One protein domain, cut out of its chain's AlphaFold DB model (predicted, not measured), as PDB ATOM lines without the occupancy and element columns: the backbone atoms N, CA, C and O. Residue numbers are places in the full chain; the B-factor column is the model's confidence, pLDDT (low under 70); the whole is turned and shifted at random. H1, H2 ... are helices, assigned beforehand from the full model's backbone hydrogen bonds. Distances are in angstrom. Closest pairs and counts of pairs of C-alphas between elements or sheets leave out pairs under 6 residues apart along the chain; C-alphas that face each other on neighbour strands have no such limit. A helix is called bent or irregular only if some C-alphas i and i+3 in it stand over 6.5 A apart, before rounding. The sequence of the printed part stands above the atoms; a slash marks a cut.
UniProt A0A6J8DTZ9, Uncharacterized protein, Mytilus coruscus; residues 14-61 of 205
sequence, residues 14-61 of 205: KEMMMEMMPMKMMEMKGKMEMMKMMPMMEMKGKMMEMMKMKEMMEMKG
ATOM      1  N   LYS A  14     203.016 179.395  92.624       84.19
ATOM      2  CA  LYS A  14     202.349 179.781  91.371       84.19
ATOM      3  C   LYS A  14     200.970 180.387  91.619       84.19
ATOM      4  O   LYS A  14     200.635 181.377  90.976       84.19
ATOM      5  N   GLU A  15     200.203 179.828  92.546       85.44
ATOM      6  CA  GLU A  15     198.893 180.329  92.962       85.44
ATOM      7  C   GLU A  15     199.019 181.714  93.602       85.44
ATOM      8  O   GLU A  15     198.423 182.667  93.111       85.44
ATOM      9  N   MET A  16     199.935 181.877  94.561       83.25
ATOM     10  CA  MET A  16     200.246 183.173  95.169       83.25
ATOM     11  C   MET A  16     200.702 184.200  94.117       83.25
ATOM     12  O   MET A  16     200.334 185.370  94.174       83.25
ATOM     13  N   MET A  17     201.492 183.788  93.121       82.50
ATOM     14  CA  MET A  17     201.910 184.666  92.025       82.50
ATOM     15  C   MET A  17     200.734 185.059  91.123       82.50
ATOM     16  O   MET A  17     200.649 186.220  90.720       82.50
ATOM     17  N   MET A  18     199.823 184.127  90.829       84.88
ATOM     18  CA  MET A  18     198.601 184.393  90.070       84.88
ATOM     19  C   MET A  18     197.634 185.311  90.821       84.88
ATOM     20  O   MET A  18     197.058 186.196  90.195       84.88
ATOM     21  N   GLU A  19     197.536 185.191  92.143       84.88
ATOM     22  CA  GLU A  19     196.748 186.089  92.994       84.88
ATOM     23  C   GLU A  19     197.387 187.477  93.149       84.88
ATOM     24  O   GLU A  19     196.698 188.497  93.148       84.88
ATOM     25  N   MET A  20     198.720 187.555  93.224       82.69
ATOM     26  CA  MET A  20     199.438 188.829  93.340       82.69
ATOM     27  C   MET A  20     199.524 189.602  92.018       82.69
ATOM     28  O   MET A  20     199.682 190.824  92.038       82.69
ATOM     29  N   MET A  21     199.446 188.932  90.865       82.44
ATOM     30  CA  MET A  21     199.495 189.581  89.550       82.44
ATOM     31  C   MET A  21     198.426 190.673  89.353       82.44
ATOM     32  O   MET A  21     198.815 191.794  89.013       82.44
ATOM     33  N   PRO A  22     197.121 190.437  89.588       84.38
ATOM     34  CA  PRO A  22     196.105 191.478  89.440       84.38
ATOM     35  C   PRO A  22     196.316 192.645  90.414       84.38
ATOM     36  O   PRO A  22     196.135 193.799  90.025       84.38
ATOM     37  N   MET A  23     196.773 192.375  91.641       83.62
ATOM     38  CA  MET A  23     197.086 193.419  92.622       83.62
ATOM     39  C   MET A  23     198.262 194.294  92.161       83.62
ATOM     40  O   MET A  23     198.149 195.518  92.143       83.62
ATOM     41  N   LYS A  24     199.354 193.681  91.686       84.06
ATOM     42  CA  LYS A  24     200.507 194.398  91.115       84.06
ATOM     43  C   LYS A  24     200.134 195.197  89.867       84.06
ATOM     44  O   LYS A  24     200.635 196.302  89.677       84.06
ATOM     45  N   MET A  25     199.244 194.668  89.028       82.81
ATOM     46  CA  MET A  25     198.732 195.381  87.854       82.81
ATOM     47  C   MET A  25     197.881 196.589  88.249       82.81
ATOM     48  O   MET A  25     198.025 197.655  87.653       82.81
ATOM     49  N   MET A  26     197.032 196.457  89.272       82.31
ATOM     50  CA  MET A  26     196.235 197.566  89.798       82.31
ATOM     51  C   MET A  26     197.120 198.643  90.435       82.31
ATOM     52  O   MET A  26     196.914 199.828  90.182       82.31
ATOM     53  N   GLU A  27     198.150 198.244  91.183       85.44
ATOM     54  CA  GLU A  27     199.146 199.154  91.753       85.44
ATOM     55  C   GLU A  27     199.933 199.888  90.656       85.44
ATOM     56  O   GLU A  27     200.079 201.108  90.699       85.44
ATOM     57  N   MET A  28     200.400 199.165  89.633       85.62
ATOM     58  CA  MET A  28     201.105 199.749  88.492       85.62
ATOM     59  C   MET A  28     200.204 200.714  87.714       85.62
ATOM     60  O   MET A  28     200.645 201.802  87.348       85.62
ATOM     61  N   LYS A  29     198.932 200.354  87.511       83.06
ATOM     62  CA  LYS A  29     197.936 201.227  86.886       83.06
ATOM     63  C   LYS A  29     197.701 202.482  87.725       83.06
ATOM     64  O   LYS A  29     197.741 203.576  87.178       83.06
ATOM     65  N   GLY A  30     197.545 202.348  89.042       85.19
ATOM     66  CA  GLY A  30     197.414 203.482  89.959       85.19
ATOM     67  C   GLY A  30     198.624 204.417  89.904       85.19
ATOM     68  O   GLY A  30     198.463 205.627  89.771       85.19
ATOM     69  N   LYS A  31     199.841 203.861  89.905       81.31
ATOM     70  CA  LYS A  31     201.084 204.631  89.739       81.31
ATOM     71  C   LYS A  31     201.150 205.339  88.384       81.31
ATOM     72  O   LYS A  31     201.567 206.492  88.329       81.31
ATOM     73  N   MET A  32     200.721 204.681  87.308       80.00
ATOM     74  CA  MET A  32     200.691 205.269  85.968       80.00
ATOM     75  C   MET A  32     199.677 206.416  85.875       80.00
ATOM     76  O   MET A  32     199.995 207.455  85.305       80.00
ATOM     77  N   GLU A  33     198.493 206.270  86.469       81.38
ATOM     78  CA  GLU A  33     197.492 207.342  86.531       81.38
ATOM     79  C   GLU A  33     197.977 208.529  87.377       81.38
ATOM     80  O   GLU A  33     197.884 209.672  86.934       81.38
ATOM     81  N   MET A  34     198.604 208.285  88.533       76.56
ATOM     82  CA  MET A  34     199.230 209.356  89.324       76.56
ATOM     83  C   MET A  34     200.343 210.070  88.549       76.56
ATOM     84  O   MET A  34     200.483 211.288  88.643       76.56
ATOM     85  N   MET A  35     201.127 209.333  87.758       76.88
ATOM     86  CA  MET A  35     202.180 209.907  86.923       76.88
ATOM     87  C   MET A  35     201.612 210.773  85.790       76.88
ATOM     88  O   MET A  35     202.199 211.802  85.470       76.88
ATOM     89  N   LYS A  36     200.453 210.406  85.225       77.81
ATOM     90  CA  LYS A  36     199.742 211.216  84.221       77.81
ATOM     91  C   LYS A  36     199.192 212.524  84.796       77.81
ATOM     92  O   LYS A  36     199.103 213.505  84.068       77.81
ATOM     93  N   MET A  37     198.828 212.538  86.077       79.75
ATOM     94  CA  MET A  37     198.323 213.728  86.774       79.75
ATOM     95  C   MET A  37     199.441 214.634  87.317       79.75
ATOM     96  O   MET A  37     199.164 215.727  87.809       79.75
ATOM     97  N   MET A  38     200.702 214.199  87.238       79.31
ATOM     98  CA  MET A  38     201.846 214.949  87.746       79.31
ATOM     99  C   MET A  38     202.216 216.104  86.805       79.31
ATOM    100  O   MET A  38     202.315 215.897  85.591       79.31
ATOM    101  N   PRO A  39     202.506 217.310  87.326       83.75
ATOM    102  CA  PRO A  39     203.048 218.389  86.512       83.75
ATOM    103  C   PRO A  39     204.337 217.940  85.810       83.75
ATOM    104  O   PRO A  39     205.240 217.385  86.439       83.75
ATOM    105  N   MET A  40     204.477 218.231  84.511       75.69
ATOM    106  CA  MET A  40     205.659 217.837  83.722       75.69
ATOM    107  C   MET A  40     206.996 218.273  84.351       75.69
ATOM    108  O   MET A  40     208.020 217.621  84.151       75.69
ATOM    109  N   MET A  41     206.999 219.371  85.112       71.38
ATOM    110  CA  MET A  41     208.182 219.876  85.812       71.38
ATOM    111  C   MET A  41     208.644 218.936  86.937       71.38
ATOM    112  O   MET A  41     209.841 218.689  87.074       71.38
ATOM    113  N   GLU A  42     207.708 218.341  87.680       79.38
ATOM    114  CA  GLU A  42     208.004 217.368  88.736       79.38
ATOM    115  C   GLU A  42     208.470 216.028  88.158       79.38
ATOM    116  O   GLU A  42     209.414 215.426  88.671       79.38
ATOM    117  N   MET A  43     207.874 215.587  87.044       80.88
ATOM    118  CA  MET A  43     208.313 214.379  86.338       80.88
ATOM    119  C   MET A  43     209.752 214.522  85.822       80.88
ATOM    120  O   MET A  43     210.566 213.616  86.002       80.88
ATOM    121  N   LYS A  44     210.094 215.679  85.237       78.56
ATOM    122  CA  LYS A  44     211.469 215.990  84.811       78.56
ATOM    123  C   LYS A  44     212.444 216.014  85.991       78.56
ATOM    124  O   LYS A  44     213.545 215.479  85.863       78.56
ATOM    125  N   GLY A  45     212.039 216.571  87.134       86.94
ATOM    126  CA  GLY A  45     212.838 216.563  88.364       86.94
ATOM    127  C   GLY A  45     213.146 215.145  88.851       86.94
ATOM    128  O   GLY A  45     214.314 214.787  89.004       86.94
ATOM    129  N   LYS A  46     212.114 214.303  88.982       82.06
ATOM    130  CA  LYS A  46     212.257 212.900  89.409       82.06
ATOM    131  C   LYS A  46     213.096 212.064  88.440       82.06
ATOM    132  O   LYS A  46     213.894 211.235  88.869       82.06
ATOM    133  N   MET A  47     212.955 212.288  87.132       81.81
ATOM    134  CA  MET A  47     213.758 211.594  86.121       81.81
ATOM    135  C   MET A  47     215.243 211.973  86.211       81.81
ATOM    136  O   MET A  47     216.108 211.101  86.121       81.81
ATOM    137  N   MET A  48     215.545 213.255  86.427       86.62
ATOM    138  CA  MET A  48     216.918 213.728  86.611       86.62
ATOM    139  C   MET A  48     217.546 213.162  87.892       86.62
ATOM    140  O   MET A  48     218.711 212.773  87.885       86.62
ATOM    141  N   GLU A  49     216.784 213.080  88.980       86.94
ATOM    142  CA  GLU A  49     217.232 212.489  90.243       86.94
ATOM    143  C   GLU A  49     217.548 210.992  90.094       86.94
ATOM    144  O   GLU A  49     218.611 210.535  90.514       86.94
ATOM    145  N   MET A  50     216.688 210.244  89.397       84.44
ATOM    146  CA  MET A  50     216.925 208.831  89.091       84.44
ATOM    147  C   MET A  50     218.175 208.628  88.224       84.44
ATOM    148  O   MET A  50     218.951 207.703  88.465       84.44
ATOM    149  N   MET A  51     218.397 209.501  87.237       87.50
ATOM    150  CA  MET A  51     219.597 209.463  86.401       87.50
ATOM    151  C   MET A  51     220.865 209.708  87.232       87.50
ATOM    152  O   MET A  51     221.805 208.923  87.132       87.50
ATOM    153  N   LYS A  52     220.855 210.709  88.125       85.12
ATOM    154  CA  LYS A  52     221.967 210.985  89.054       85.12
ATOM    155  C   LYS A  52     222.242 209.814  89.999       85.12
ATOM    156  O   LYS A  52     223.396 209.462  90.228       85.12
ATOM    157  N   MET A  53     221.194 209.186  90.534       86.75
ATOM    158  CA  MET A  53     221.339 208.027  91.417       86.75
ATOM    159  C   MET A  53     221.933 206.824  90.674       86.75
ATOM    160  O   MET A  53     222.821 206.151  91.196       86.75
ATOM    161  N   LYS A  54     221.484 206.571  89.440       83.75
ATOM    162  CA  LYS A  54     222.025 205.507  88.588       83.75
ATOM    163  C   LYS A  54     223.501 205.738  88.267       83.75
ATOM    164  O   LYS A  54     224.294 204.812  88.393       83.75
ATOM    165  N   GLU A  55     223.865 206.965  87.910       84.06
ATOM    166  CA  GLU A  55     225.248 207.348  87.626       84.06
ATOM    167  C   GLU A  55     226.148 207.179  88.861       84.06
ATOM    168  O   GLU A  55     227.231 206.608  88.763       84.06
ATOM    169  N   MET A  56     225.669 207.567  90.047       79.00
ATOM    170  CA  MET A  56     226.388 207.366  91.308       79.00
ATOM    171  C   MET A  56     226.605 205.879  91.626       79.00
ATOM    172  O   MET A  56     227.699 205.491  92.037       79.00
ATOM    173  N   MET A  57     225.590 205.034  91.418       79.00
ATOM    174  CA  MET A  57     225.725 203.584  91.600       79.00
ATOM    175  C   MET A  57     226.705 202.971  90.594       79.00
ATOM    176  O   MET A  57     227.494 202.104  90.961       79.00
ATOM    177  N   GLU A  58     226.703 203.449  89.351       80.88
ATOM    178  CA  GLU A  58     227.633 203.000  88.316       80.88
ATOM    179  C   GLU A  58     229.076 203.431  88.615       80.88
ATOM    180  O   GLU A  58     229.993 202.622  88.489       80.88
ATOM    181  N   MET A  59     229.293 204.667  89.078       72.44
ATOM    182  CA  MET A  59     230.613 205.119  89.529       72.44
ATOM    183  C   MET A  59     231.099 204.325  90.741       72.44
ATOM    184  O   MET A  59     232.264 203.936  90.779       72.44
ATOM    185  N   LYS A  60     230.217 204.037  91.705       69.00
ATOM    186  CA  LYS A  60     230.561 203.229  92.879       69.00
ATOM    187  C   LYS A  60     230.949 201.803  92.479       69.00
ATOM    188  O   LYS A  60     231.992 201.328  92.913       69.00
ATOM    189  N   GLY A  61     230.180 201.169  91.593       72.31
ATOM    190  CA  GLY A  61     230.522 199.852  91.051       72.31
ATOM    191  C   GLY A  61     231.833 199.861  90.258       72.31
ATOM    192  O   GLY A  61     232.626 198.931  90.371       72.31
TER     193      GLY A  61
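This is residues 14 to 61 of the 205 residues of an uncharacterized protein of Mytilus coruscus (UniProt A0A6J8DTZ9). Picture a wide, open V: two long helices, H1 and H2, are its arms, and the tight link of residues 37 to 39 makes its corner. The space between the arms is empty, and nothing packs on either helix away from the corner. The printed part has 48 residues, with two named helices in the order H1, H2 and no named strand; the class is all helix. The whole is extended, with a radius of gyration of the C-alphas of 15.7 A, and flat, spanning 40 by 33 by 5 A.

Begin at residue 14 and go along H1, residues 14 to 36; near residue 21 you meet a kink of 28 degrees. After the tight link comes H2, residues 40 to 61. The two helices are close but not clearly touching: their closest C-alphas, those of Met 35 and Met 43, are 7.6 A apart. They run opposite ways at a steep tilt of 55 degrees, and their centres are 24.4 A apart. Look along the backbone of H2 and every O i to N i+4 pair is within hydrogen-bond range; in H1 17 of 19 are.

Find C-alpha 14 at (202.349, 179.781, 91.371); from there H1 runs 32.3 A to C-alpha 36 at (199.742, 211.216, 84.221). H1 is neither bent nor irregular, but only just: C-alphas 19 and 22 are 6.5 A apart. Pick up H2 at C-alpha 40 and go 31.5 A to C-alpha 61 at (230.522, 199.852, 91.051).

The two C-alphas farthest apart are those of Glu 15 and Met 41, at 41.2 A. The printed part has no cut. Its mean pLDDT is 81.6, and residue 60 is under 70.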